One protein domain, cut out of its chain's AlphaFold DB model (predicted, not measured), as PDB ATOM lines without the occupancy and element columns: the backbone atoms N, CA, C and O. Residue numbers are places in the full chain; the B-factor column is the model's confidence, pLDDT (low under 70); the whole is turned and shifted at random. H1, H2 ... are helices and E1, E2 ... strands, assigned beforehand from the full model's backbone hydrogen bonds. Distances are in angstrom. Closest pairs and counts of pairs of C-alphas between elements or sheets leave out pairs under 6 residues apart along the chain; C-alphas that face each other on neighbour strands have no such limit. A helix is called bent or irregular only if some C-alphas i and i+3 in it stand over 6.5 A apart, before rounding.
ATOM      1  N   VAL A 435     -17.125   9.801  10.497       85.94
ATOM      2  CA  VAL A 435     -18.022  10.950  10.657       85.94
ATOM      3  C   VAL A 435     -18.326  11.477   9.257       85.94
ATOM      4  O   VAL A 435     -17.426  11.943   8.563       85.94
ATOM      5  N   LEU A 436     -19.570  11.308   8.821       88.12
ATOM      6  CA  LEU A 436     -20.073  11.747   7.522       88.12
ATOM      7  C   LEU A 436     -20.507  13.209   7.624       88.12
ATOM      8  O   LEU A 436     -21.169  13.587   8.594       88.12
ATOM      9  N   MET A 437     -20.127  14.012   6.639       89.62
ATOM     10  CA  MET A 437     -20.409  15.442   6.570       89.62
ATOM     11  C   MET A 437     -21.290  15.733   5.364       89.62
ATOM     12  O   MET A 437     -20.874  15.558   4.220       89.62
ATOM     13  N   PHE A 438     -22.506  16.174   5.655       91.25
ATOM     14  CA  PHE A 438     -23.502  16.629   4.697       91.25
ATOM     15  C   PHE A 438     -23.678  18.145   4.836       91.25
ATOM     16  O   PHE A 438     -23.395  18.702   5.895       91.25
ATOM     17  N   HIS A 439     -24.172  18.801   3.788       88.94
ATOM     18  CA  HIS A 439     -24.585  20.208   3.854       88.94
ATOM     19  C   HIS A 439     -26.013  20.324   3.318       88.94
ATOM     20  O   HIS A 439     -26.958  20.314   4.099       88.94
ATOM     21  N   HIS A 440     -26.169  20.332   1.990       87.69
ATOM     22  CA  HIS A 440     -27.455  20.499   1.314       87.69
ATOM     23  C   HIS A 440     -28.010  19.153   0.826       87.69
ATOM     24  O   HIS A 440     -27.386  18.495  -0.016       87.69
ATOM     25  N   ILE A 441     -29.188  18.765   1.323       88.56
ATOM     26  CA  ILE A 441     -29.957  17.600   0.864       88.56
ATOM     27  C   ILE A 441     -31.000  18.082  -0.139       88.56
ATOM     28  O   ILE A 441     -32.133  18.421   0.199       88.56
ATOM     29  N   ASP A 442     -30.587  18.106  -1.401       82.38
ATOM     30  CA  ASP A 442     -31.351  18.696  -2.481       82.38
ATOM     31  C   ASP A 442     -32.627  17.928  -2.799       82.38
ATOM     32  O   ASP A 442     -32.600  16.770  -3.220       82.38
ATOM     33  N   ASP A 443     -33.738  18.641  -2.686       77.56
ATOM     34  CA  ASP A 443     -35.045  18.236  -3.179       77.56
ATOM     35  C   ASP A 443     -35.618  19.216  -4.219       77.56
ATOM     36  O   ASP A 443     -36.794  19.134  -4.573       77.56
ATOM     37  N   GLY A 444     -34.789  20.140  -4.719       72.31
ATOM     38  CA  GLY A 444     -35.142  21.112  -5.750       72.31
ATOM     39  C   GLY A 444     -35.881  22.358  -5.250       72.31
ATOM     40  O   GLY A 444     -36.250  23.195  -6.072       72.31
ATOM     41  N   CYS A 445     -36.107  22.510  -3.939       68.81
ATOM     42  CA  CYS A 445     -36.877  23.632  -3.388       68.81
ATOM     43  C   CYS A 445     -36.031  24.803  -2.860       68.81
ATOM     44  O   CYS A 445     -36.577  25.883  -2.642       68.81
ATOM     45  N   ILE A 446     -34.725  24.617  -2.655       65.19
ATOM     46  CA  ILE A 446     -33.819  25.648  -2.130       65.19
ATOM     47  C   ILE A 446     -32.845  26.074  -3.230       65.19
ATOM     48  O   ILE A 446     -32.214  25.244  -3.880       65.19
ATOM     49  N   ASN A 447     -32.707  27.387  -3.434       61.59
ATOM     50  CA  ASN A 447     -31.775  27.965  -4.404       61.59
ATOM     51  C   ASN A 447     -30.640  28.712  -3.687       61.59
ATOM     52  O   ASN A 447     -30.485  29.925  -3.828       61.59
ATOM     53  N   ILE A 448     -29.870  27.983  -2.876       62.88
ATOM     54  CA  ILE A 448     -28.656  28.488  -2.225       62.88
ATOM     55  C   ILE A 448     -27.445  28.029  -3.039       62.88
ATOM     56  O   ILE A 448     -27.359  26.875  -3.461       62.88
ATOM     57  N   LYS A 449     -26.473  28.926  -3.241       56.34
ATOM     58  CA  LYS A 449     -25.168  28.586  -3.831       56.34
ATOM     59  C   LYS A 449     -24.292  27.848  -2.808       56.34
ATOM     60  O   LYS A 449     -23.273  28.379  -2.384       56.34
ATOM     61  N   SER A 450     -24.686  26.642  -2.402       59.97
ATOM     62  CA  SER A 450     -23.801  25.736  -1.661       59.97
ATOM     63  C   SER A 450     -23.015  24.877  -2.651       59.97
ATOM     64  O   SER A 450     -23.578  24.351  -3.613       59.97
ATOM     65  N   GLY A 451     -21.699  24.773  -2.449       58.81
ATOM     66  CA  GLY A 451     -20.819  23.954  -3.289       58.81
ATOM     67  C   GLY A 451     -20.951  22.450  -3.028       58.81
ATOM     68  O   GLY A 451     -20.594  21.665  -3.902       58.81
ATOM     69  N   CYS A 452     -21.490  22.064  -1.867       72.31
ATOM     70  CA  CYS A 452     -21.487  20.698  -1.349       72.31
ATOM     71  C   CYS A 452     -22.915  20.135  -1.326       72.31
ATOM     72  O   CYS A 452     -23.656  20.299  -0.355       72.31
ATOM     73  N   LYS A 453     -23.325  19.518  -2.438       80.00
ATOM     74  CA  LYS A 453     -24.723  19.168  -2.709       80.00
ATOM     75  C   LYS A 453     -24.923  17.661  -2.843       80.00
ATOM     76  O   LYS A 453     -24.186  16.996  -3.572       80.00
ATOM     77  N   LEU A 454     -25.973  17.153  -2.203       83.94
ATOM     78  CA  LEU A 454     -26.381  15.760  -2.297       83.94
ATOM     79  C   LEU A 454     -27.870  15.635  -2.617       83.94
ATOM     80  O   LEU A 454     -28.694  16.174  -1.889       83.94
ATOM     81  N   SER A 455     -28.236  14.903  -3.667       85.25
ATOM     82  CA  SER A 455     -29.638  14.595  -3.967       85.25
ATOM     83  C   SER A 455     -30.301  13.795  -2.848       85.25
ATOM     84  O   SER A 455     -29.694  12.923  -2.212       85.25
ATOM     85  N   LYS A 456     -31.593  14.054  -2.635       87.00
ATOM     86  CA  LYS A 456     -32.417  13.299  -1.688       87.00
ATOM     87  C   LYS A 456     -32.339  11.789  -1.931       87.00
ATOM     88  O   LYS A 456     -32.280  11.021  -0.972       87.00
ATOM     89  N   GLU A 457     -32.320  11.345  -3.185       83.94
ATOM     90  CA  GLU A 457     -32.225   9.928  -3.542       83.94
ATOM     91  C   GLU A 457     -30.911   9.298  -3.064       83.94
ATOM     92  O   GLU A 457     -30.935   8.228  -2.445       83.94
ATOM     93  N   SER A 458     -29.773   9.959  -3.299       81.94
ATOM     94  CA  SER A 458     -28.464   9.486  -2.832       81.94
ATOM     95  C   SER A 458     -28.386   9.474  -1.304       81.94
ATOM     96  O   SER A 458     -27.955   8.476  -0.719       81.94
ATOM     97  N   PHE A 459     -28.911  10.510  -0.642       87.75
ATOM     98  CA  PHE A 459     -29.002  10.561   0.816       87.75
ATOM     99  C   PHE A 459     -29.791   9.372   1.385       87.75
ATOM    100  O   PHE A 459     -29.302   8.661   2.265       87.75
ATOM    101  N   LEU A 460     -30.978   9.083   0.840       87.88
ATOM    102  CA  LEU A 460     -31.779   7.926   1.248       87.88
ATOM    103  C   LEU A 460     -31.046   6.600   0.997       87.88
ATOM    104  O   LEU A 460     -31.083   5.711   1.848       87.88
ATOM    105  N   SER A 461     -30.320   6.483  -0.118       80.06
ATOM    106  CA  SER A 461     -29.504   5.301  -0.404       80.06
ATOM    107  C   SER A 461     -28.396   5.078   0.632       80.06
ATOM    108  O   SER A 461     -28.050   3.922   0.887       80.06
ATOM    109  N   ILE A 462     -27.828   6.138   1.218       82.25
ATOM    110  CA  ILE A 462     -26.858   6.023   2.316       82.25
ATOM    111  C   ILE A 462     -27.547   5.498   3.575       82.25
ATOM    112  O   ILE A 462     -27.035   4.579   4.213       82.25
ATOM    113  N   LEU A 463     -28.711   6.045   3.933       84.75
ATOM    114  CA  LEU A 463     -29.438   5.606   5.128       84.75
ATOM    115  C   LEU A 463     -29.859   4.132   5.031       84.75
ATOM    116  O   LEU A 463     -29.819   3.405   6.024       84.75
ATOM    117  N   ASP A 464     -30.211   3.680   3.827       80.88
ATOM    118  CA  ASP A 464     -30.704   2.328   3.563       80.88
ATOM    119  C   ASP A 464     -29.576   1.323   3.228       80.88
ATOM    120  O   ASP A 464     -29.833   0.155   2.924       80.88
ATOM    121  N   SER A 465     -28.303   1.725   3.338       74.12
ATOM    122  CA  SER A 465     -27.146   0.891   2.981       74.12
ATOM    123  C   SER A 465     -26.847  -0.246   3.974       74.12
ATOM    124  O   SER A 465     -25.957  -1.067   3.730       74.12
ATOM    125  N   GLY A 466     -27.542  -0.285   5.117       72.00
ATOM    126  CA  GLY A 466     -27.311  -1.243   6.203       72.00
ATOM    127  C   GLY A 466     -26.110  -0.914   7.100       72.00
ATOM    128  O   GLY A 466     -25.615  -1.800   7.799       72.00
ATOM    129  N   ILE A 467     -25.622   0.331   7.059       73.75
ATOM    130  CA  ILE A 467     -24.615   0.854   7.994       73.75
ATOM    131  C   ILE A 467     -25.260   1.080   9.367       73.75
ATOM    132  O   ILE A 467     -26.399   1.530   9.466       73.75
ATOM    133  N   ASP A 468     -24.510   0.794  10.433       80.44
ATOM    134  CA  ASP A 468     -24.927   1.157  11.787       80.44
ATOM    135  C   ASP A 468     -24.554   2.615  12.072       80.44
ATOM    136  O   ASP A 468     -23.380   2.991  12.006       80.44
ATOM    137  N   PHE A 469     -25.543   3.425  12.434       85.75
ATOM    138  CA  PHE A 469     -25.344   4.823  12.802       85.75
ATOM    139  C   PHE A 469     -25.365   4.998  14.321       85.75
ATOM    140  O   PHE A 469     -26.182   4.384  15.007       85.75
ATOM    141  N   ILE A 470     -24.464   5.830  14.843       88.12
ATOM    142  CA  ILE A 470     -24.371   6.161  16.271       88.12
ATOM    143  C   ILE A 470     -24.431   7.673  16.479       88.12
ATOM    144  O   ILE A 470     -24.050   8.450  15.601       88.12
ATOM    145  N   SER A 471     -24.898   8.096  17.651       91.38
ATOM    146  CA  SER A 471     -24.964   9.513  18.014       91.38
ATOM    147  C   SER A 471     -23.576  10.120  18.227       91.38
ATOM    148  O   SER A 471     -22.594   9.417  18.487       91.38
ATOM    149  N   MET A 472     -23.488  11.451  18.182       91.25
ATOM    150  CA  MET A 472     -22.254  12.164  18.521       91.25
ATOM    151  C   MET A 472     -21.861  11.969  19.988       91.25
ATOM    152  O   MET A 472     -20.683  11.841  20.306       91.25
ATOM    153  N   GLU A 473     -22.842  11.871  20.885       88.50
ATOM    154  CA  GLU A 473     -22.604  11.536  22.289       88.50
ATOM    155  C   GLU A 473     -22.014  10.142  22.462       88.50
ATOM    156  O   GLU A 473     -21.064   9.960  23.234       88.50
ATOM    157  N   GLU A 474     -22.555   9.162  21.734       82.88
ATOM    158  CA  GLU A 474     -21.959   7.838  21.664       82.88
ATOM    159  C   GLU A 474     -20.545   7.969  21.145       82.88
ATOM    160  O   GLU A 474     -19.667   7.626  21.918       82.88
ATOM    161  N   TYR A 475     -20.305   8.562  19.968       83.75
ATOM    162  CA  TYR A 475     -18.982   8.804  19.371       83.75
ATOM    163  C   TYR A 475     -17.972   9.458  20.335       83.75
ATOM    164  O   TYR A 475     -16.830   9.005  20.466       83.75
ATOM    165  N   ALA A 476     -18.393  10.478  21.082       80.50
ATOM    166  CA  ALA A 476     -17.561  11.212  22.028       80.50
ATOM    167  C   ALA A 476     -17.242  10.410  23.297       80.50
ATOM    168  O   ALA A 476     -16.173  10.584  23.904       80.50
ATOM    169  N   LYS A 477     -18.136   9.509  23.711       73.25
ATOM    170  CA  LYS A 477     -17.897   8.491  24.752       73.25
ATOM    171  C   LYS A 477     -17.225   7.240  24.178       73.25
ATOM    172  O   LYS A 477     -16.679   6.435  24.930       73.25
ATOM    173  N   PHE A 478     -17.258   7.094  22.859       57.78
ATOM    174  CA  PHE A 478     -16.933   5.871  22.168       57.78
ATOM    175  C   PHE A 478     -15.444   5.693  22.081       57.78
ATOM    176  O   PHE A 478     -14.712   6.515  21.535       57.78
ATOM    177  N   ASP A 479     -15.031   4.553  22.587       51.97
ATOM    178  CA  ASP A 479     -13.641   4.171  22.638       51.97
ATOM    179  C   ASP A 479     -13.441   2.806  21.949       51.97
ATOM    180  O   ASP A 479     -12.315   2.309  21.999       51.97
ATOM    181  N   PHE A 480     -14.512   2.202  21.376       40.41
ATOM    182  CA  PHE A 480     -14.553   1.002  20.507       40.41
ATOM    183  C   PHE A 480     -16.010   0.553  20.127       40.41
ATOM    184  O   PHE A 480     -16.800   0.340  21.044       40.41
ATOM    185  N   SER A 481     -16.362   0.274  18.852       41.03
ATOM    186  CA  SER A 481     -17.549  -0.553  18.433       41.03
ATOM    187  C   SER A 481     -17.061  -1.893  17.918       41.03
ATOM    188  O   SER A 481     -15.962  -1.955  17.438       41.03
ATOM    189  N   ALA A 482     -17.841  -2.974  17.868       38.72
ATOM    190  CA  ALA A 482     -17.440  -4.177  17.111       38.72
ATOM    191  C   ALA A 482     -17.725  -4.092  15.589       38.72
ATOM    192  O   ALA A 482     -17.571  -5.082  14.875       38.72
ATOM    193  N   LYS A 483     -18.184  -2.934  15.097       51.31
ATOM    194  CA  LYS A 483     -18.709  -2.721  13.741       51.31
ATOM    195  C   LYS A 483     -18.296  -1.342  13.225       51.31
ATOM    196  O   LYS A 483     -18.291  -0.401  14.008       51.31
ATOM    197  N   ASN A 484     -17.974  -1.201  11.941       62.56
ATOM    198  CA  ASN A 484     -17.653   0.102  11.347       62.56
ATOM    199  C   ASN A 484     -18.930   0.965  11.314       62.56
ATOM    200  O   ASN A 484     -19.747   0.820  10.407       62.56
ATOM    201  N   SER A 485     -19.142   1.785  12.346       76.31
ATOM    202  CA  SER A 485     -20.310   2.659  12.468       76.31
ATOM    203  C   SER A 485     -20.067   4.017  11.819       76.31
ATOM    204  O   SER A 485     -18.917   4.406  11.582       76.31
ATOM    205  N   CYS A 486     -21.142   4.753  11.552       84.25
ATOM    206  CA  CYS A 486     -21.070   6.132  11.083       84.25
ATOM    207  C   CYS A 486     -21.752   7.105  12.046       84.25
ATOM    208  O   CYS A 486     -22.709   6.752  12.729       84.25
ATOM    209  N   VAL A 487     -21.260   8.340  12.077       89.94
ATOM    210  CA  VAL A 487     -21.942   9.494  12.679       89.94
ATOM    211  C   VAL A 487     -22.394  10.383  11.534       89.94
ATOM    212  O   VAL A 487     -21.591  10.672  10.651       89.94
ATOM    213  N   ILE A 488     -23.653  10.811  11.540       94.06
ATOM    214  CA  ILE A 488     -24.176  11.763  10.555       94.06
ATOM    215  C   ILE A 488     -24.034  13.173  11.121       94.06
ATOM    216  O   ILE A 488     -24.501  13.446  12.229       94.06
ATOM    217  N   THR A 489     -23.392  14.059  10.363       95.94
ATOM    218  CA  THR A 489     -23.267  15.485  10.687       95.94
ATOM    219  C   THR A 489     -23.723  16.335   9.509       95.94
ATOM    220  O   THR A 489     -23.428  15.989   8.367       95.94
ATOM    221  N   PHE A 490     -24.431  17.420   9.801       96.69
ATOM    222  CA  PHE A 490     -24.825  18.449   8.846       96.69
ATOM    223  C   PHE A 490     -24.167  19.762   9.239       96.69
ATOM    224  O   PHE A 490     -24.274  20.153  10.403       96.69
ATOM    225  N   ASP A 491     -23.523  20.418   8.288       94.94
ATOM    226  CA  ASP A 491     -23.009  21.776   8.456       94.94
ATOM    227  C   ASP A 491     -24.025  22.798   7.924       94.94
ATOM    228  O   ASP A 491     -25.038  22.443   7.317       94.94
ATOM    229  N   ASP A 492     -23.771  24.071   8.205       93.00
ATOM    230  CA  ASP A 492     -24.527  25.254   7.771       93.00
ATOM    231  C   ASP A 492     -25.951  25.438   8.317       93.00
ATOM    232  O   ASP A 492     -26.460  26.556   8.283       93.00
ATOM    233  N   ALA A 493     -26.599  24.392   8.842       92.69
ATOM    234  CA  ALA A 493     -27.988  24.433   9.321       92.69
ATOM    235  C   ALA A 493     -28.989  24.951   8.262       92.69
ATOM    236  O   ALA A 493     -29.854  25.786   8.535       92.69
ATOM    237  N   LEU A 494     -28.873  24.433   7.039       93.12
ATOM    238  CA  LEU A 494     -29.798  24.711   5.940       93.12
ATOM    239  C   LEU A 494     -31.206  24.164   6.241       93.12
ATOM    240  O   LEU A 494     -31.377  23.142   6.906       93.12
ATOM    241  N   SER A 495     -32.239  24.845   5.741       92.81
ATOM    242  CA  SER A 495     -33.648  24.512   6.030       92.81
ATOM    243  C   SER A 495     -34.091  23.139   5.497       92.81
ATOM    244  O   SER A 495     -35.041  22.543   6.007       92.81
ATOM    245  N   ASP A 496     -33.398  22.579   4.501       91.31
ATOM    246  CA  ASP A 496     -33.610  21.205   4.025       91.31
ATOM    247  C   ASP A 496     -33.201  20.146   5.055       91.31
ATOM    248  O   ASP A 496     -33.780  19.056   5.071       91.31
ATOM    249  N   VAL A 497     -32.287  20.456   5.974       94.56
ATOM    250  CA  VAL A 497     -31.963  19.570   7.094       94.56
ATOM    251  C   VAL A 497     -33.211  19.355   7.953       94.56
ATOM    252  O   VAL A 497     -33.521  18.214   8.291       94.56
ATOM    253  N   PHE A 498     -33.983  20.409   8.242       95.38
ATOM    254  CA  PHE A 498     -35.252  20.290   8.971       95.38
ATOM    255  C   PHE A 498     -36.370  19.687   8.111       95.38
ATOM    256  O   PHE A 498     -37.098  18.801   8.552       95.38
ATOM    257  N   ARG A 499     -36.512  20.139   6.862       93.38
ATOM    258  CA  ARG A 499     -37.652  19.790   6.002       93.38
ATOM    259  C   ARG A 499     -37.542  18.406   5.355       93.38
ATOM    260  O   ARG A 499     -38.562  17.762   5.113       93.38
ATOM    261  N   VAL A 500     -36.324  17.951   5.059       92.31
ATOM    262  CA  VAL A 500     -36.043  16.728   4.289       92.31
ATOM    263  C   VAL A 500     -35.296  15.700   5.131       92.31
ATOM    264  O   VAL A 500     -35.779  14.576   5.283       92.31
ATOM    265  N   ALA A 501     -34.135  16.057   5.689       94.88
ATOM    266  CA  ALA A 501     -33.281  15.084   6.371       94.88
ATOM    267  C   ALA A 501     -33.882  14.620   7.709       94.88
ATOM    268  O   ALA A 501     -33.959  13.416   7.973       94.88
ATOM    269  N   TYR A 502     -34.352  15.557   8.536       97.44
ATOM    270  CA  TYR A 502     -34.864  15.288   9.878       97.44
ATOM    271  C   TYR A 502     -36.040  14.288   9.888       97.44
ATOM    272  O   TYR A 502     -35.944  13.300  10.626       97.44
ATOM    273  N   PRO A 503     -37.092  14.416   9.051       96.75
ATOM    274  CA  PRO A 503     -38.176  13.434   8.998       96.75
ATOM    275  C   PRO A 503     -37.703  12.021   8.628       96.75
ATOM    276  O   PRO A 503     -38.152  11.038   9.226       96.75
ATOM    277  N   GLU A 504     -36.778  11.899   7.671       96.00
ATOM    278  CA  GLU A 504     -36.275  10.607   7.187       96.00
ATOM    279  C   GLU A 504     -35.372   9.911   8.215       96.00
ATOM    280  O   GLU A 504     -35.467   8.688   8.398       96.00
ATOM    281  N   LEU A 505     -34.544  10.685   8.923       96.88
ATOM    282  CA  LEU A 505     -33.694  10.220  10.021       96.88
ATOM    283  C   LEU A 505     -34.532   9.821  11.241       96.88
ATOM    284  O   LEU A 505     -34.339   8.732  11.791       96.88
ATOM    285  N   LYS A 506     -35.529  10.633  11.611       95.94
ATOM    286  CA  LYS A 506     -36.464  10.354  12.713       95.94
ATOM    287  C   LYS A 506     -37.265   9.080  12.464       95.94
ATOM    288  O   LYS A 506     -37.342   8.217  13.342       95.94
ATOM    289  N   LYS A 507     -37.788   8.899  11.246       95.69
ATOM    290  CA  LYS A 507     -38.502   7.679  10.822       95.69
ATOM    291  C   LYS A 507     -37.643   6.420  10.973       95.69
ATOM    292  O   LYS A 507     -38.159   5.374  11.366       95.69
ATOM    293  N   ARG A 508     -36.342   6.521  10.688       93.81
ATOM    294  CA  ARG A 508     -35.367   5.420  10.800       93.81
ATOM    295  C   ARG A 508     -34.704   5.317  12.177       93.81
ATOM    296  O   ARG A 508     -33.945   4.381  12.403       93.81
ATOM    297  N   ARG A 509     -35.011   6.235  13.104       95.38
ATOM    298  CA  ARG A 509     -34.373   6.368  14.427       95.38
ATOM    299  C   ARG A 509     -32.848   6.492  14.342       95.38
ATOM    300  O   ARG A 509     -32.131   5.939  15.173       95.38
ATOM    301  N   ILE A 510     -32.365   7.192  13.321       94.75
ATOM    302  CA  ILE A 510     -30.940   7.428  13.107       94.75
ATOM    303  C   ILE A 510     -30.559   8.728  13.820       94.75
ATOM    304  O   ILE A 510     -31.140   9.770  13.509       94.75
ATOM    305  N   PRO A 511     -29.610   8.695  14.771       96.75
ATOM    306  CA  PRO A 511     -29.137   9.905  15.425       96.75
ATOM    307  C   PRO A 511     -28.217  10.709  14.501       96.75
ATOM    308  O   PRO A 511     -27.476  10.144  13.692       96.75
ATOM    309  N   PHE A 512     -28.227  12.031  14.648       97.75
ATOM    310  CA  PHE A 512     -27.426  12.934  13.826       97.75
ATOM    311  C   PHE A 512     -27.084  14.233  14.560       97.75
ATOM    312  O   PHE A 512     -27.615  14.533  15.630       97.75
ATOM    313  N   THR A 513     -26.138  14.986  14.001       98.12
ATOM    314  CA  THR A 513     -25.671  16.269  14.544       98.12
ATOM    315  C   THR A 513     -25.864  17.376  13.527       98.12
ATOM    316  O   THR A 513     -25.605  17.151  12.349       98.12
ATOM    317  N   VAL A 514     -26.257  18.560  13.982       98.19
ATOM    318  CA  VAL A 514     -26.308  19.774  13.158       98.19
ATOM    319  C   VAL A 514     -25.347  20.794  13.753       98.19
ATOM    320  O   VAL A 514     -25.485  21.151  14.923       98.19
ATOM    321  N   PHE A 515     -24.357  21.223  12.977       98.25
ATOM    322  CA  PHE A 515     -23.454  22.316  13.315       98.25
ATOM    323  C   PHE A 515     -24.042  23.622  12.780       98.25
ATOM    324  O   PHE A 515     -24.250  23.772  11.581       98.25
ATOM    325  N   VAL A 516     -24.347  24.546  13.690       97.81
ATOM    326  CA  VAL A 516     -25.162  25.730  13.397       97.81
ATOM    327  C   VAL A 516     -24.305  26.987  13.313       97.81
ATOM    328  O   VAL A 516     -23.542  27.270  14.239       97.81
ATOM    329  N   ILE A 517     -24.481  27.750  12.234       96.88
ATOM    330  CA  ILE A 517     -23.980  29.121  12.089       96.88
ATOM    331  C   ILE A 517     -25.022  30.044  12.722       96.88
ATOM    332  O   ILE A 517     -26.151  30.121  12.232       96.88
ATOM    333  N   THR A 518     -24.691  30.717  13.822       96.75
ATOM    334  CA  THR A 518     -25.725  31.422  14.598       96.75
ATOM    335  C   THR A 518     -26.318  32.629  13.875       96.75
ATOM    336  O   THR A 518     -27.514  32.857  14.014       96.75
ATOM    337  N   ASP A 519     -25.540  33.354  13.064       96.56
ATOM    338  CA  ASP A 519     -26.042  34.535  12.338       96.56
ATOM    339  C   ASP A 519     -26.918  34.178  11.132       96.56
ATOM    340  O   ASP A 519     -27.555  35.050  10.538       96.56
ATOM    341  N   PHE A 520     -26.930  32.905  10.725       94.94
ATOM    342  CA  PHE A 520     -27.716  32.459   9.576       94.94
ATOM    343  C   PHE A 520     -29.105  31.964   9.975       94.94
ATOM    344  O   PHE A 520     -29.968  31.833   9.110       94.94
ATOM    345  N   LEU A 521     -29.350  31.739  11.269       95.31
ATOM    346  CA  LEU A 521     -30.670  31.355  11.758       95.31
ATOM    347  C   LEU A 521     -31.723  32.398  11.374       95.31
ATOM    348  O   LEU A 521     -31.486  33.603  11.444       95.31
ATOM    349  N   ASN A 522     -32.909  31.918  11.002       94.88
ATOM    350  CA  ASN A 522     -34.050  32.724  10.546       94.88
ATOM    351  C   ASN A 522     -33.864  33.445   9.197       94.88
ATOM    352  O   ASN A 522     -34.810  34.083   8.735       94.88
ATOM    353  N   ASN A 523     -32.700  33.339   8.548       93.44
ATOM    354  CA  ASN A 523     -32.524  33.841   7.186       93.44
ATOM    355  C   ASN A 523     -33.162  32.889   6.164       93.44
ATOM    356  O   ASN A 523     -33.261  31.680   6.384       93.44
ATOM    357  N   ASP A 524     -33.546  33.434   5.006       88.38
ATOM    358  CA  ASP A 524     -34.152  32.657   3.926       88.38
ATOM    359  C   ASP A 524     -33.277  31.458   3.524       88.38
ATOM    360  O   ASP A 524     -32.125  31.598   3.109       88.38
ATOM    361  N   GLY A 525     -33.862  30.262   3.630       88.06
ATOM    362  CA  GLY A 525     -33.237  28.993   3.265       88.06
ATOM    363  C   GLY A 525     -32.401  28.327   4.367       88.06
ATOM    364  O   GLY A 525     -31.935  27.204   4.154       88.06
ATOM    365  N   TYR A 526     -32.312  28.928   5.554       93.44
ATOM    366  CA  TYR A 526     -31.723  28.350   6.766       93.44
ATOM    367  C   TYR A 526     -32.801  27.985   7.794       93.44
ATOM    368  O   TYR A 526     -33.955  28.396   7.680       93.44
ATOM    369  N   ILE A 527     -32.432  27.175   8.784       95.00
ATOM    370  CA  ILE A 527     -33.319  26.784   9.886       95.00
ATOM    371  C   ILE A 527     -33.715  28.019  10.721       95.00
ATOM    372  O   ILE A 527     -32.881  28.867  11.040       95.00
ATOM    373  N   SER A 528     -34.986  28.113  11.105       97.19
ATOM    374  CA  SER A 528     -35.480  29.115  12.064       97.19
ATOM    375  C   SER A 528     -35.249  28.700  13.519       97.19
ATOM    376  O   SER A 528     -35.118  27.515  13.833       97.19
ATOM    377  N   ASP A 529     -35.295  29.653  14.447       97.56
ATOM    378  CA  ASP A 529     -35.169  29.387  15.886       97.56
ATOM    379  C   ASP A 529     -36.186  28.342  16.366       97.56
ATOM    380  O   ASP A 529     -35.848  27.445  17.140       97.56
ATOM    381  N   SER A 530     -37.431  28.417  15.881       97.25
ATOM    382  CA  SER A 530     -38.486  27.460  16.233       97.25
ATOM    383  C   SER A 530     -38.196  26.045  15.741       97.25
ATOM    384  O   SER A 530     -38.424  25.084  16.474       97.25
ATOM    385  N   GLU A 531     -37.671  25.910  14.525       97.75
ATOM    386  CA  GLU A 531     -37.310  24.613  13.946       97.75
ATOM    387  C   GLU A 531     -36.082  24.031  14.656       97.75
ATOM    388  O   GLU A 531     -36.058  22.843  14.988       97.75
ATOM    389  N   LEU A 532     -35.088  24.868  14.978       97.62
ATOM    390  CA  LEU A 532     -33.919  24.460  15.752       97.62
ATOM    391  C   LEU A 532     -34.318  23.984  17.153       97.62
ATOM    392  O   LEU A 532     -33.812  22.962  17.613       97.62
ATOM    393  N   LEU A 533     -35.234  24.691  17.822       97.94
ATOM    394  CA  LEU A 533     -35.785  24.303  19.123       97.94
ATOM    395  C   LEU A 533     -36.527  22.964  19.059       97.94
ATOM    396  O   LEU A 533     -36.345  22.122  19.943       97.94
ATOM    397  N   GLU A 534     -37.328  22.745  18.013       97.56
ATOM    398  CA  GLU A 534     -38.012  21.470  17.789       97.56
ATOM    399  C   GLU A 534     -37.005  20.326  17.625       97.56
ATOM    400  O   GLU A 534     -37.102  19.305  18.313       97.56
ATOM    401  N   MET A 535     -35.998  20.511  16.769       97.38
ATOM    402  CA  MET A 535     -34.940  19.523  16.570       97.38
ATOM    403  C   MET A 535     -34.158  19.277  17.858       97.38
ATOM    404  O   MET A 535     -33.946  18.129  18.235       97.38
ATOM    405  N   ALA A 536     -33.767  20.334  18.569       96.44
ATOM    406  CA  ALA A 536     -33.004  20.238  19.805       96.44
ATOM    407  C   ALA A 536     -33.768  19.503  20.914       96.44
ATOM    408  O   ALA A 536     -33.136  18.927  21.804       96.44
ATOM    409  N   ALA A 537     -35.105  19.498  20.899       96.81
ATOM    410  CA  ALA A 537     -35.924  18.737  21.840       96.81
ATOM    411  C   ALA A 537     -35.915  17.220  21.563       96.81
ATOM    412  O   ALA A 537     -36.150  16.433  22.486       96.81
ATOM    413  N   ASP A 538     -35.608  16.796  20.335       97.06
ATOM    414  CA  ASP A 538     -35.585  15.392  19.929       97.06
ATOM    415  C   ASP A 538     -34.293  14.689  20.402       97.06
ATOM    416  O   ASP A 538     -33.187  15.154  20.117       97.06
ATOM    417  N   PRO A 539     -34.381  13.545  21.110       95.56
ATOM    418  CA  PRO A 539     -33.206  12.829  21.610       95.56
ATOM    419  C   PRO A 539     -32.280  12.278  20.513       95.56
ATOM    420  O   PRO A 539     -31.161  11.869  20.824       95.56
ATOM    421  N   LEU A 540     -32.726  12.223  19.254       96.38
ATOM    422  CA  LEU A 540     -31.895  11.816  18.118       96.38
ATOM    423  C   LEU A 540     -30.955  12.926  17.634       96.38
ATOM    424  O   LEU A 540     -30.004  12.627  16.911       96.38
ATOM    425  N   VAL A 541     -31.200  14.181  18.017       97.81
ATOM    426  CA  VAL A 541     -30.476  15.337  17.488       97.81
ATOM    427  C   VAL A 541     -29.466  15.851  18.505       97.81
ATOM    428  O   VAL A 541     -29.768  16.081  19.674       97.81
ATOM    429  N   THR A 542     -28.239  16.065  18.042       98.19
ATOM    430  CA  THR A 542     -27.216  16.827  18.765       98.19
ATOM    431  C   THR A 542     -26.993  18.168  18.071       98.19
ATOM    432  O   THR A 542     -26.751  18.202  16.868       98.19
ATOM    433  N   ILE A 543     -27.031  19.269  18.822       98.31
ATOM    434  CA  ILE A 543     -26.691  20.598  18.300       98.31
ATOM    435  C   ILE A 543     -25.220  20.895  18.603       98.31
ATOM    436  O   ILE A 543     -24.769  20.791  19.748       98.31
ATOM    437  N   GLY A 544     -24.465  21.219  17.558       97.81
ATOM    438  CA  GLY A 544     -23.089  21.701  17.610       97.81
ATOM    439  C   GLY A 544     -22.986  23.129  17.078       97.81
ATOM    440  O   GLY A 544     -23.914  23.641  16.457       97.81
ATOM    441  N   SER A 545     -21.843  23.770  17.305       98.00
ATOM    442  CA  SER A 545     -21.561  25.108  16.773       98.00
ATOM    443  C   SER A 545     -20.744  25.049  15.479       98.00
ATOM    444  O   SER A 545     -19.817  24.240  15.366       98.00
ATOM    445  N   HIS A 546     -21.071  25.933  14.539       96.94
ATOM    446  CA  HIS A 546     -20.318  26.207  13.315       96.94
ATOM    447  C   HIS A 546     -19.852  27.670  13.230       96.94
ATOM    448  O   HIS A 546     -19.699  28.232  12.149       96.94
ATOM    449  N   GLY A 547     -19.637  28.297  14.389       95.94
ATOM    450  CA  GLY A 547     -19.258  29.703  14.482       95.94
ATOM    451  C   GLY A 547     -20.460  30.645  14.453       95.94
ATOM    452  O   GLY A 547     -21.619  30.229  14.504       95.94
ATOM    453  N   VAL A 548     -20.154  31.936  14.445       96.38
ATOM    454  CA  VAL A 548     -21.122  33.030  14.394       96.38
ATOM    455  C   VAL A 548     -21.383  33.404  12.944       96.38
ATOM    456  O   VAL A 548     -22.518  33.298  12.488       96.38
ATOM    457  N   THR A 549     -20.325  33.759  12.210       94.06
ATOM    458  CA  THR A 549     -20.419  34.386  10.879       94.06
ATOM    459  C   THR A 549     -20.060  33.459   9.717       94.06
ATOM    460  O   THR A 549     -20.190  33.853   8.558       94.06
ATOM    461  N   HIS A 550     -19.577  32.245  10.012       92.00
ATOM    462  CA  HIS A 550     -19.015  31.298   9.039       92.00
ATOM    463  C   HIS A 550     -17.724  31.784   8.338       92.00
ATOM    464  O   HIS A 550     -17.273  31.213   7.342       92.00
ATOM    465  N   GLU A 551     -17.059  32.814   8.865       90.69
ATOM    466  CA  GLU A 551     -15.739  33.207   8.376       90.69
ATOM    467  C   GLU A 551     -14.659  32.146   8.705       90.69
ATOM    468  O   GLU A 551     -14.767  31.347   9.642       90.69
ATOM    469  N   VAL A 552     -13.577  32.132   7.919       89.94
ATOM    470  CA  VAL A 552     -12.437  31.225   8.124       89.94
ATOM    471  C   VAL A 552     -11.594  31.700   9.305       89.94
ATOM    472  O   VAL A 552     -10.986  32.764   9.237       89.94
ATOM    473  N   LEU A 553     -11.482  30.879  10.358       88.56
ATOM    474  CA  LEU A 553     -10.712  31.236  11.560       88.56
ATOM    475  C   LEU A 553      -9.222  31.457  11.278       88.56
ATOM    476  O   LEU A 553      -8.587  32.304  11.904       88.56
ATOM    477  N   SER A 554      -8.653  30.686  10.349       88.62
ATOM    478  CA  SER A 554      -7.230  30.762  10.011       88.62
ATOM    479  C   SER A 554      -6.844  32.162   9.526       88.62
ATOM    480  O   SER A 554      -7.398  32.668   8.552       88.62
ATOM    481  N   GLY A 555      -5.872  32.787  10.193       84.44
ATOM    482  CA  GLY A 555      -5.394  34.128   9.842       84.44
ATOM    483  C   GLY A 555      -6.201  35.284  10.444       84.44
ATOM    484  O   GLY A 555      -5.792  36.437  10.298       84.44
ATOM    485  N   MET A 556      -7.290  35.010  11.168       91.56
ATOM    486  CA  MET A 556      -7.945  36.016  12.006       91.56
ATOM    487  C   MET A 556      -7.119  36.346  13.251       91.56
ATOM    488  O   MET A 556      -6.396  35.502  13.783       91.56
ATOM    489  N   SER A 557      -7.315  37.554  13.788       94.00
ATOM    490  CA  SER A 557      -6.844  37.914  15.128       94.00
ATOM    491  C   SER A 557      -7.439  36.989  16.194       94.00
ATOM    492  O   SER A 557      -8.609  36.619  16.098       94.00
ATOM    493  N   GLU A 558      -6.677  36.715  17.252       93.19
ATOM    494  CA  GLU A 558      -7.109  35.892  18.388       93.19
ATOM    495  C   GLU A 558      -8.452  36.342  18.985       93.19
ATOM    496  O   GLU A 558      -9.306  35.504  19.256       93.19
ATOM    497  N   GLU A 559      -8.679  37.654  19.109       93.69
ATOM    498  CA  GLU A 559      -9.934  38.226  19.618       93.69
ATOM    499  C   GLU A 559     -11.152  37.805  18.783       93.69
ATOM    500  O   GLU A 559     -12.135  37.306  19.323       93.69
ATOM    501  N   LYS A 560     -11.063  37.920  17.453       93.38
ATOM    502  CA  LYS A 560     -12.122  37.474  16.537       93.38
ATOM    503  C   LYS A 560     -12.359  35.967  16.605       93.38
ATOM    504  O   LYS A 560     -13.504  35.541  16.658       93.38
ATOM    505  N   GLN A 561     -11.294  35.163  16.663       94.88
ATOM    506  CA  GLN A 561     -11.447  33.712  16.812       94.88
ATOM    507  C   GLN A 561     -12.111  33.346  18.145       94.88
ATOM    508  O   GLN A 561     -12.906  32.411  18.209       94.88
ATOM    509  N   LEU A 562     -11.805  34.085  19.216       92.88
ATOM    510  CA  LEU A 562     -12.438  33.902  20.518       92.88
ATOM    511  C   LEU A 562     -13.942  34.193  20.445       92.88
ATOM    512  O   LEU A 562     -14.722  33.427  21.004       92.88
ATOM    513  N   LEU A 563     -14.338  35.262  19.747       91.25
ATOM    514  CA  LEU A 563     -15.744  35.596  19.524       91.25
ATOM    515  C   LEU A 563     -16.453  34.484  18.743       91.25
ATOM    516  O   LEU A 563     -17.417  33.917  19.250       91.25
ATOM    517  N   GLU A 564     -15.919  34.075  17.592       95.50
ATOM    518  CA  GLU A 564     -16.489  32.995  16.772       95.50
ATOM    519  C   GLU A 564     -16.697  31.692  17.561       95.50
ATOM    520  O   GLU A 564     -17.722  31.022  17.420       95.50
ATOM    521  N   LEU A 565     -15.751  31.338  18.436       94.31
ATOM    522  CA  LEU A 565     -15.792  30.098  19.214       94.31
ATOM    523  C   LEU A 565     -16.654  30.182  20.480       94.31
ATOM    524  O   LEU A 565     -17.300  29.202  20.843       94.31
ATOM    525  N   LEU A 566     -16.625  31.293  21.215       94.06
ATOM    526  CA  LEU A 566     -17.314  31.391  22.506       94.06
ATOM    527  C   LEU A 566     -18.719  31.968  22.372       94.06
ATOM    528  O   LEU A 566     -19.638  31.474  23.024       94.06
ATOM    529  N   GLN A 567     -18.903  32.970  21.514       94.81
ATOM    530  CA  GLN A 567     -20.187  33.640  21.347       94.81
ATOM    531  C   GLN A 567     -21.199  32.728  20.650       94.81
ATOM    532  O   GLN A 567     -22.326  32.610  21.121       94.81
ATOM    533  N   SER A 568     -20.795  32.009  19.596       94.81
ATOM    534  CA  SER A 568     -21.677  31.036  18.930       94.81
ATOM    535  C   SER A 568     -22.174  29.967  19.906       94.81
ATOM    536  O   SER A 568     -23.354  29.622  19.930       94.81
ATOM    537  N   LYS A 569     -21.278  29.476  20.774       96.12
ATOM    538  CA  LYS A 569     -21.625  28.546  21.847       96.12
ATOM    539  C   LYS A 569     -22.658  29.157  22.789       96.12
ATOM    540  O   LYS A 569     -23.664  28.515  23.069       96.12
ATOM    541  N   GLU A 570     -22.406  30.359  23.293       96.81
ATOM    542  CA  GLU A 570     -23.296  31.034  24.238       96.81
ATOM    543  C   GLU A 570     -24.693  31.268  23.649       96.81
ATOM    544  O   GLU A 570     -25.683  30.906  24.286       96.81
ATOM    545  N   ILE A 571     -24.773  31.788  22.419       96.88
ATOM    546  CA  ILE A 571     -26.036  32.020  21.703       96.88
ATOM    547  C   ILE A 571     -26.838  30.720  21.609       96.88
ATOM    548  O   ILE A 571     -27.999  30.685  22.019       96.88
ATOM    549  N   LEU A 572     -26.214  29.635  21.136       97.56
ATOM    550  CA  LEU A 572     -26.897  28.350  20.987       97.56
ATOM    551  C   LEU A 572     -27.366  27.791  22.328       97.56
ATOM    552  O   LEU A 572     -28.497  27.324  22.417       97.56
ATOM    553  N   GLN A 573     -26.539  27.854  23.377       97.81
ATOM    554  CA  GLN A 573     -26.917  27.355  24.703       97.81
ATOM    555  C   GLN A 573     -28.083  28.137  25.307       97.81
ATOM    556  O   GLN A 573     -28.977  27.530  25.897       97.81
ATOM    557  N   ASN A 574     -28.088  29.460  25.142       97.62
ATOM    558  CA  ASN A 574     -29.175  30.319  25.601       97.62
ATOM    559  C   ASN A 574     -30.468  30.033  24.834       97.62
ATOM    560  O   ASN A 574     -31.533  29.978  25.445       97.62
ATOM    561  N   LEU A 575     -30.370  29.809  23.521       96.75
ATOM    562  CA  LEU A 575     -31.517  29.493  22.679       96.75
ATOM    563  C   LEU A 575     -32.109  28.122  23.035       96.75
ATOM    564  O   LEU A 575     -33.290  28.032  23.343       96.75
ATOM    565  N   ILE A 576     -31.301  27.058  23.045       96.94
ATOM    566  CA  ILE A 576     -31.804  25.678  23.186       96.94
ATOM    567  C   ILE A 576     -31.924  25.198  24.642       96.94
ATOM    568  O   ILE A 576     -32.463  24.118  24.890       96.94
ATOM    569  N   GLY A 577     -31.377  25.945  25.606       94.75
ATOM    570  CA  GLY A 577     -31.374  25.586  27.029       94.75
ATOM    571  C   GLY A 577     -30.556  24.331  27.368       94.75
ATOM    572  O   GLY A 577     -30.816  23.681  28.382       94.75
ATOM    573  N   LYS A 578     -29.595  23.947  26.517       93.81
ATOM    574  CA  LYS A 578     -28.719  22.773  26.687       93.81
ATOM    575  C   LYS A 578     -27.273  23.144  26.398       93.81
ATOM    576  O   LYS A 578     -27.009  24.025  25.591       93.81
ATOM    577  N   GLU A 579     -26.347  22.424  27.019       95.06
ATOM    578  CA  GLU A 579     -24.916  22.566  26.749       95.06
ATOM    579  C   GLU A 579     -24.560  22.190  25.302       95.06
ATOM    580  O   GLU A 579     -25.038  21.185  24.770       95.06
ATOM    581  N   VAL A 580     -23.648  22.955  24.700       97.00
ATOM    582  CA  VAL A 580     -23.105  22.684  23.361       97.00
ATOM    583  C   VAL A 580     -21.655  22.227  23.495       97.00
ATOM    584  O   VAL A 580     -20.778  22.960  23.962       97.00
ATOM    585  N   HIS A 581     -21.384  20.985  23.094       95.94
ATOM    586  CA  HIS A 581     -20.096  20.319  23.334       95.94
ATOM    587  C   HIS A 581     -19.236  20.121  22.085       95.94
ATOM    588  O   HIS A 581     -18.075  19.736  22.218       95.94
ATOM    589  N   TYR A 582     -19.766  20.364  20.891       97.19
ATOM    590  CA  TYR A 582     -19.109  19.996  19.638       97.19
ATOM    591  C   TYR A 582     -19.004  21.202  18.709       97.19
ATOM    592  O   TYR A 582     -19.936  22.002  18.640       97.19
ATOM    593  N   PHE A 583     -17.884  21.299  17.994       97.38
ATOM    594  CA  PHE A 583     -17.608  22.382  17.052       97.38
ATOM    595  C   PHE A 583     -17.136  21.853  15.695       97.38
ATOM    596  O   PHE A 583     -16.381  20.883  15.641       97.38
ATOM    597  N   ALA A 584     -17.524  22.504  14.608       96.00
ATOM    598  CA  ALA A 584     -16.984  22.266  13.273       96.00
ATOM    599  C   ALA A 584     -16.341  23.554  12.747       96.00
ATOM    600  O   ALA A 584     -16.959  24.612  12.821       96.00
ATOM    601  N   TYR A 585     -15.116  23.481  12.217       93.75
ATOM    602  CA  TYR A 585     -14.461  24.658  11.628       93.75
ATOM    603  C   TYR A 585     -15.089  25.003  10.278       93.75
ATOM    604  O   TYR A 585     -15.174  24.123   9.417       93.75
ATOM    605  N   SER A 586     -15.413  26.278  10.055       89.19
ATOM    606  CA  SER A 586     -15.795  26.804   8.739       89.19
ATOM    607  C   SER A 586     -14.742  26.409   7.700       89.19
ATOM    608  O   SER A 586     -13.536  26.603   7.908       89.19
ATOM    609  N   HIS A 587     -15.174  25.792   6.600       81.56
ATOM    610  CA  HIS A 587     -14.300  25.247   5.547       81.56
ATOM    611  C   HIS A 587     -13.221  24.242   6.018       81.56
ATOM    612  O   HIS A 587     -12.306  23.912   5.264       81.56
ATOM    613  N   GLY A 588     -13.276  23.753   7.262       83.88
ATOM    614  CA  GLY A 588     -12.242  22.896   7.847       83.88
ATOM    615  C   GLY A 588     -10.905  23.586   8.144       83.88
ATOM    616  O   GLY A 588      -9.937  22.896   8.473       83.88
ATOM    617  N   LEU A 589     -10.826  24.915   8.021       83.31
ATOM    618  CA  LEU A 589      -9.579  25.674   8.110       83.31
ATOM    619  C   LEU A 589      -9.388  26.281   9.503       83.31
ATOM    620  O   LEU A 589     -10.247  26.980  10.030       83.31
ATOM    621  N   PHE A 590      -8.214  26.046  10.083       89.50
ATOM    622  CA  PHE A 590      -7.829  26.522  11.412       89.50
ATOM    623  C   PHE A 590      -6.328  26.830  11.447       89.50
ATOM    624  O   PHE A 590      -5.582  26.463  10.535       89.50
ATOM    625  N   ASP A 591      -5.858  27.486  12.503       83.38
ATOM    626  CA  ASP A 591      -4.431  27.688  12.747       83.38
ATOM    627  C   ASP A 591      -4.037  27.348  14.195       83.38
ATOM    628  O   ASP A 591      -4.794  26.762  14.976       83.38
ATOM    629  N   LYS A 592      -2.789  27.659  14.556       89.69
ATOM    630  CA  LYS A 592      -2.275  27.396  15.903       89.69
ATOM    631  C   LYS A 592      -3.036  28.191  16.971       89.69
ATOM    632  O   LYS A 592      -3.191  27.684  18.079       89.69
ATOM    633  N   THR A 593      -3.496  29.396  16.646       89.81
ATOM    634  CA  THR A 593      -4.267  30.252  17.550       89.81
ATOM    635  C   THR A 593      -5.607  29.595  17.858       89.81
ATOM    636  O   THR A 593      -5.923  29.418  19.034       89.81
ATOM    637  N   SER A 594      -6.315  29.091  16.840       90.81
ATOM    638  CA  SER A 594      -7.592  28.379  17.022       90.81
ATOM    639  C   SER A 594      -7.438  27.186  17.969       90.81
ATOM    640  O   SER A 594      -8.202  27.020  18.922       90.81
ATOM    641  N   LEU A 595      -6.396  26.373  17.755       90.88
ATOM    642  CA  LEU A 595      -6.118  25.209  18.603       90.88
ATOM    643  C   LEU A 595      -5.745  25.589  20.037       90.88
ATOM    644  O   LEU A 595      -6.114  24.868  20.966       90.88
ATOM    645  N   ASN A 596      -4.986  26.669  20.226       89.31
ATOM    646  CA  ASN A 596      -4.620  27.147  21.555       89.31
ATOM    647  C   ASN A 596      -5.863  27.612  22.319       89.31
ATOM    648  O   ASN A 596      -6.061  27.161  23.444       89.31
ATOM    649  N   ILE A 597      -6.740  28.403  21.688       90.81
ATOM    650  CA  ILE A 597      -8.000  28.854  22.294       90.81
ATOM    651  C   ILE A 597      -8.836  27.651  22.747       90.81
ATOM    652  O   ILE A 597      -9.221  27.574  23.914       90.81
ATOM    653  N   LEU A 598      -9.070  26.678  21.859       89.69
ATOM    654  CA  LEU A 598      -9.860  25.483  22.178       89.69
ATOM    655  C   LEU A 598      -9.266  24.680  23.345       89.69
ATOM    656  O   LEU A 598     -10.002  24.204  24.208       89.69
ATOM    657  N   LYS A 599      -7.936  24.553  23.409       88.50
ATOM    658  CA  LYS A 599      -7.239  23.838  24.491       88.50
ATOM    659  C   LYS A 599      -7.290  24.591  25.814       88.50
ATOM    660  O   LYS A 599      -7.619  23.993  26.834       88.50
ATOM    661  N   GLU A 600      -6.963  25.877  25.799       87.69
ATOM    662  CA  GLU A 600      -6.858  26.705  27.001       87.69
ATOM    663  C   GLU A 600      -8.225  26.991  27.615       87.69
ATOM    664  O   GLU A 600      -8.387  26.891  28.830       87.69
ATOM    665  N   LYS A 601      -9.222  27.308  26.783       86.94
ATOM    666  CA  LYS A 601     -10.587  27.576  27.244       86.94
ATOM    667  C   LYS A 601     -11.374  26.297  27.500       86.94
ATOM    668  O   LYS A 601     -12.323  26.334  28.275       86.94
ATOM    669  N   SER A 602     -10.997  25.182  26.861       84.31
ATOM    670  CA  SER A 602     -11.723  23.903  26.939       84.31
ATOM    671  C   SER A 602     -13.228  24.071  26.679       84.31
ATOM    672  O   SER A 602     -14.063  23.431  27.316       84.31
ATOM    673  N   CYS A 603     -13.579  24.978  25.761       85.00
ATOM    674  CA  CYS A 603     -14.962  25.383  25.510       85.00
ATOM    675  C   CYS A 603     -15.766  24.321  24.752       85.00
ATOM    676  O   CYS A 603     -16.980  24.251  24.925       85.00
ATOM    677  N   TYR A 604     -15.110  23.448  23.990       93.56
ATOM    678  CA  TYR A 604     -15.730  22.296  23.339       93.56
ATOM    679  C   TYR A 604     -15.032  21.005  23.754       93.56
ATOM    680  O   TYR A 604     -13.861  20.993  24.122       93.56
ATOM    681  N   ARG A 605     -15.757  19.891  23.676       91.56
ATOM    682  CA  ARG A 605     -15.231  18.552  23.937       91.56
ATOM    683  C   ARG A 605     -14.474  18.004  22.733       91.56
ATOM    684  O   ARG A 605     -13.441  17.372  22.929       91.56
ATOM    685  N   LEU A 606     -15.003  18.203  21.524       91.88
ATOM    686  CA  LEU A 606     -14.400  17.782  20.257       91.88
ATOM    687  C   LEU A 606     -14.575  18.880  19.201       91.88
ATOM    688  O   LEU A 606     -15.601  19.564  19.208       91.88
ATOM    689  N   ALA A 607     -13.615  18.987  18.276       93.31
ATOM    690  CA  ALA A 607     -13.748  19.826  17.086       93.31
ATOM    691  C   ALA A 607     -13.399  19.073  15.793       93.31
ATOM    692  O   ALA A 607     -12.489  18.233  15.777       93.31
ATOM    693  N   PHE A 608     -14.138  19.374  14.723       92.50
ATOM    694  CA  PHE A 608     -14.132  18.633  13.462       92.50
ATOM    695  C   PHE A 608     -13.690  19.491  12.279       92.50
ATOM    696  O   PHE A 608     -14.124  20.632  12.137       92.50
ATOM    697  N   VAL A 609     -12.864  18.913  11.407       89.38
ATOM    698  CA  VAL A 609     -12.369  19.533  10.168       89.38
ATOM    699  C   VAL A 609     -13.020  18.887   8.942       89.38
ATOM    700  O   VAL A 609     -13.490  17.748   9.011       89.38
ATOM    701  N   ALA A 610     -13.036  19.606   7.821       79.56
ATOM    702  CA  ALA A 610     -13.432  19.065   6.524       79.56
ATOM    703  C   ALA A 610     -12.300  18.200   5.938       79.56
ATOM    704  O   ALA A 610     -11.128  18.587   5.950       79.56
ATOM    705  N   GLY A 611     -12.643  17.014   5.433       63.72
ATOM    706  CA  GLY A 611     -11.682  16.062   4.875       63.72
ATOM    707  C   GLY A 611     -10.810  15.317   5.904       63.72
ATOM    708  O   GLY A 611     -10.874  15.520   7.115       63.72
ATOM    709  N   GLY A 612      -9.969  14.402   5.404       56.00
ATOM    710  CA  GLY A 612      -9.002  13.636   6.212       56.00
ATOM    711  C   GLY A 612      -9.356  12.164   6.477       56.00
ATOM    712  O   GLY A 612      -8.564  11.457   7.099       56.00
ATOM    713  N   GLY A 613     -10.478  11.668   5.946       60.69
ATOM    714  CA  GLY A 613     -10.800  10.237   5.925       60.69
ATOM    715  C   GLY A 613     -11.410   9.718   7.228       60.69
ATOM    716  O   GLY A 613     -12.149  10.422   7.907       60.69
ATOM    717  N   VAL A 614     -11.159   8.447   7.557       56.47
ATOM    718  CA  VAL A 614     -11.845   7.789   8.676       56.47
ATOM    719  C   VAL A 614     -11.275   8.223  10.027       56.47
ATOM    720  O   VAL A 614     -10.081   8.086  10.299       56.47
ATOM    721  N   THR A 615     -12.153   8.650  10.930       56.81
ATOM    722  CA  THR A 615     -11.821   8.916  12.330       56.81
ATOM    723  C   THR A 615     -11.570   7.627  13.101       56.81
ATOM    724  O   THR A 615     -12.473   6.962  13.607       56.81
ATOM    725  N   ASN A 616     -10.297   7.298  13.281       54.47
ATOM    726  CA  ASN A 616      -9.902   6.433  14.374       54.47
ATOM    727  C   ASN A 616      -9.459   7.318  15.547       54.47
ATOM    728  O   ASN A 616      -8.367   7.885  15.527       54.47
ATOM    729  N   ARG A 617     -10.294   7.427  16.593       52.78
ATOM    730  CA  ARG A 617      -9.962   8.188  17.816       52.78
ATOM    731  C   ARG A 617      -8.674   7.702  18.498       52.78
ATOM    732  O   ARG A 617      -8.111   8.412  19.323       52.78
ATOM    733  N   PHE A 618      -8.173   6.515  18.142       47.53
ATOM    734  CA  PHE A 618      -6.869   6.022  18.576       47.53
ATOM    735  C   PHE A 618      -5.678   6.613  17.795       47.53
ATOM    736  O   PHE A 618      -4.562   6.594  18.314       47.53
ATOM    737  N   SER A 619      -5.870   7.103  16.564       43.53
ATOM    738  CA  SER A 619      -4.805   7.659  15.711       43.53
ATOM    739  C   SER A 619      -4.792   9.185  15.629       43.53
ATOM    740  O   SER A 619      -3.745   9.744  15.305       43.53
ATOM    741  N   SER A 620      -5.905   9.866  15.917       51.47
ATOM    742  CA  SER A 620      -5.946  11.330  15.996       51.47
ATOM    743  C   SER A 620      -5.276  11.795  17.292       51.47
ATOM    744  O   SER A 620      -5.817  11.604  18.379       51.47
ATOM    745  N   ALA A 621      -4.085  12.386  17.184       52.62
ATOM    746  CA  ALA A 621      -3.310  12.861  18.334       52.62
ATOM    747  C   ALA A 621      -3.963  14.041  19.085       52.62
ATOM    748  O   ALA A 621      -3.493  14.402  20.162       52.62
ATOM    749  N   ASP A 622      -5.022  14.637  18.526       70.75
ATOM    750  CA  ASP A 622      -5.659  15.839  19.050       70.75
ATOM    751  C   ASP A 622      -7.174  15.815  18.757       70.75
ATOM    752  O   ASP A 622      -7.604  15.615  17.620       70.75
ATOM    753  N   HIS A 623      -7.987  15.949  19.811       83.19
ATOM    754  CA  HIS A 623      -9.455  15.883  19.762       83.19
ATOM    755  C   HIS A 623     -10.101  17.109  19.102       83.19
ATOM    756  O   HIS A 623     -11.314  17.117  18.893       83.19
ATOM    757  N   TYR A 624      -9.301  18.124  18.776       88.69
ATOM    758  CA  TYR A 624      -9.757  19.342  18.116       88.69
ATOM    759  C   TYR A 624      -9.497  19.360  16.607       88.69
ATOM    760  O   TYR A 624      -9.663  20.401  15.989       88.69
ATOM    761  N   ILE A 625      -9.063  18.248  16.008       86.69
ATOM    762  CA  ILE A 625      -8.789  18.135  14.562       86.69
ATOM    763  C   ILE A 625      -9.321  16.812  14.002       86.69
ATOM    764  O   ILE A 625      -8.632  16.091  13.276       86.69
ATOM    765  N   LEU A 626     -10.532  16.434  14.405       85.19
ATOM    766  CA  LEU A 626     -11.125  15.168  13.986       85.19
ATOM    767  C   LEU A 626     -11.599  15.251  12.526       85.19
ATOM    768  O   LEU A 626     -12.386  16.143  12.208       85.19
ATOM    769  N   PRO A 627     -11.145  14.349  11.635       82.31
ATOM    770  CA  PRO A 627     -11.535  14.401  10.233       82.31
ATOM    771  C   PRO A 627     -12.986  13.980  10.010       82.31
ATOM    772  O   PRO A 627     -13.538  13.165  10.755       82.31
ATOM    773  N   ARG A 628     -13.575  14.499   8.933       84.12
ATOM    774  CA  ARG A 628     -14.877  14.075   8.413       84.12
ATOM    775  C   ARG A 628     -14.782  13.703   6.937       84.12
ATOM    776  O   ARG A 628     -13.808  14.032   6.254       84.12
ATOM    777  N   VAL A 629     -15.768  12.952   6.463       78.25
ATOM    778  CA  VAL A 629     -15.880  12.519   5.069       78.25
ATOM    779  C   VAL A 629     -17.043  13.237   4.410       78.25
ATOM    780  O   VAL A 629     -18.186  13.025   4.799       78.25
ATOM    781  N   ASP A 630     -16.725  14.023   3.388       81.12
ATOM    782  CA  ASP A 630     -17.710  14.773   2.610       81.12
ATOM    783  C   ASP A 630     -18.603  13.834   1.790       81.12
ATOM    784  O   ASP A 630     -18.103  12.911   1.122       81.12
ATOM    785  N   CYS A 631     -19.905  14.104   1.848       79.50
ATOM    786  CA  CYS A 631     -20.976  13.397   1.157       79.50
ATOM    787  C   CYS A 631     -21.649  14.336   0.139       79.50
ATOM    788  O   CYS A 631     -22.377  15.252   0.518       79.50
ATOM    789  N   GLU A 632     -21.342  14.124  -1.147       78.44
ATOM    790  CA  GLU A 632     -21.828  14.903  -2.292       78.44
ATOM    791  C   GLU A 632     -21.953  14.017  -3.541       78.44
ATOM    792  O   GLU A 632     -21.114  13.130  -3.773       78.44
ATOM    793  N   ASP A 633     -22.945  14.285  -4.395       65.88
ATOM    794  CA  ASP A 633     -23.164  13.507  -5.620       65.88
ATOM    795  C   ASP A 633     -21.905  13.477  -6.511       65.88
ATOM    796  O   ASP A 633     -21.310  14.498  -6.845       65.88
ATOM    797  N   GLY A 634     -21.478  12.270  -6.900       55.41
ATOM    798  CA  GLY A 634     -20.235  12.037  -7.654       55.41
ATOM    799  C   GLY A 634     -19.001  11.711  -6.799       55.41
ATOM    800  O   GLY A 634     -18.036  11.152  -7.324       55.41
ATOM    801  N   LEU A 635     -19.037  11.953  -5.482       53.69
ATOM    802  CA  LEU A 635     -17.971  11.583  -4.535       53.69
ATOM    803  C   LEU A 635     -18.329  10.365  -3.658       53.69
ATOM    804  O   LEU A 635     -17.436   9.665  -3.166       53.69
ATOM    805  N   GLU A 636     -19.618  10.065  -3.491       46.53
ATOM    806  CA  GLU A 636     -20.110   9.131  -2.462       46.53
ATOM    807  C   GLU A 636     -19.946   7.658  -2.817       46.53
ATOM    808  O   GLU A 636     -19.495   6.845  -2.002       46.53
ATOM    809  N   THR A 637     -20.281   7.306  -4.061       40.19
ATOM    810  CA  THR A 637     -20.311   5.915  -4.523       40.19
ATOM    811  C   THR A 637     -18.917   5.296  -4.445       40.19
ATOM    812  O   THR A 637     -18.773   4.117  -4.141       40.19
ATOM    813  N   PHE A 638     -17.864   6.094  -4.652       36.31
ATOM    814  CA  PHE A 638     -16.481   5.621  -4.624       36.31
ATOM    815  C   PHE A 638     -15.902   5.532  -3.202       36.31
ATOM    816  O   PHE A 638     -15.101   4.636  -2.931       36.31
ATOM    817  N   LYS A 639     -16.292   6.417  -2.274       43.09
ATOM    818  CA  LYS A 639     -15.757   6.434  -0.899       43.09
ATOM    819  C   LYS A 639     -16.459   5.418   0.007       43.09
ATOM    820  O   LYS A 639     -15.776   4.642   0.671       43.09
ATOM    821  N   ILE A 640     -17.790   5.330  -0.019       45.62
ATOM    822  CA  ILE A 640     -18.548   4.413   0.854       45.62
ATOM    823  C   ILE A 640     -18.313   2.945   0.443       45.62
ATOM    824  O   ILE A 640     -18.053   2.094   1.295       45.62
ATOM    825  N   ILE A 641     -18.280   2.637  -0.861       36.44
ATOM    826  CA  ILE A 641     -17.999   1.274  -1.357       36.44
ATOM    827  C   ILE A 641     -16.572   0.815  -1.015       36.44
ATOM    828  O   ILE A 641     -16.372  -0.364  -0.732       36.44
ATOM    829  N   ASN A 642     -15.584   1.717  -0.994       37.72
ATOM    830  CA  ASN A 642     -14.204   1.374  -0.625       37.72
ATOM    831  C   ASN A 642     -13.987   1.276   0.895       37.72
ATOM    832  O   ASN A 642     -13.178   0.461   1.332       37.72
ATOM    833  N   VAL A 643     -14.722   2.044   1.710       43.00
ATOM    834  CA  VAL A 643     -14.646   1.971   3.184       43.00
ATOM    835  C   VAL A 643     -15.322   0.703   3.731       43.00
ATOM    836  O   VAL A 643     -14.869   0.148   4.734       43.00
ATOM    837  N   PHE A 644     -16.362   0.193   3.059       46.03
ATOM    838  CA  PHE A 644     -17.168  -0.945   3.537       46.03
ATOM    839  C   PHE A 644     -17.212  -2.150   2.581       46.03
ATOM    840  O   PHE A 644     -18.058  -3.034   2.741       46.03
ATOM    841  N   GLY A 645     -16.320  -2.202   1.587       33.75
ATOM    842  CA  GLY A 645     -16.317  -3.178   0.494       33.75
ATOM    843  C   GLY A 645     -16.680  -4.611   0.904       33.75
ATOM    844  O   GLY A 645     -15.948  -5.269   1.636       33.75
TER     845      GLY A 645
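This is residues 435 to 645 of the 653 residues of an uncharacterized protein of Oscillospiraceae bacterium (UniProt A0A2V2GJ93). Seven parallel strands curl round into a small, irregular, nearly closed barrel, with H3, H4 and H5 on its outside and H2 capping the end where strands E4, E5 and E6 begin. E1 runs on past the barrel into the small sheet of E2 and E3, beside H1 and H3, while H6 packs on H5 away from it. The 211 printed residues hold, in order, E1 E2 E3 H1 H2 E4 H3 E5 H4 E6 H5 E7 H6 E8 E9 H7; the class is mixed, helices and strands. The large sheet runs E6 E5 E4 E1 E9 E8 E7. The whole is compact, with a radius of gyration of the C-alphas of 16.2 A and spans of 44 by 40 by 30 A.

E1, residues 435 to 438, begins at C-alpha 435 (-18.022, 10.950, 10.657). E2 is 440 to 442, E3 453 to 455, H1 456 to 463, H2 472 to 477 and E4 486 to 490. H3, 495 to 508, is 19.8 A long and only just irregular: C-alphas 499 and 502 are 6.6 A apart. E5 is 512 to 516, H4 529 to 537 and E6 541 to 545. H5, 558 to 576, is 27.2 A long. E7 is 582 to 584, H6 592 to 601, E8 606 to 612 and 15.6 A long, and E9 626 to 630. H7, 636 to 643, ends at C-alpha 643 (-14.646, 1.971, 3.184).

The strongly twisted sheet is a folded sheet, bent back on itself: E6 E5 E4 E1 face E8 E7, with E9 as the hinge. N 437 and O 629 of E1 and E9 are 2.9 A apart, within hydrogen-bond range, as are N 513 and O 488 of E5 and E4, 2.9 A. The closest C-alphas of edge strands E6 and E7, Gly 544 and Tyr 582, are 4.8 A apart. E4 H3 E5, E5 H4 E6 and E7 H6 E8 are strand-helix-strand units, helices linking parallel neighbours, with right-handed crossovers. H2 and H4 are on opposite faces. H4 touches H5, about perpendicular at 73 degrees, closest at the C-alphas of Leu 533 and Ile 576, 5.9 A. H5 touches H6 with residues 558 to 562 alone, closest at Glu 558 and Thr 593, C-alphas 6.4 A apart. H1 and H3 only just touch, with 3 pairs of C-alphas within 8 A, closest at Lys 456 and Val 500, 7.8 A. H7 only grazes the sheet. Every O i to N i+4 pair is within range in H1, H2, H4 and H6, but 7 of 10 in H3, 13 of 15 in H5 and 2 of 4 in H7.

The farthest C-alphas, of Glu 559 and Gly 645, are 46.1 A apart. The printed part has no cut; the links E5 to H4, E6 to H5 and E8 to E9 are long. The pLDDT is under 70 in 445 to 451, 478 to 484, 611 to 621 and 633 to 645.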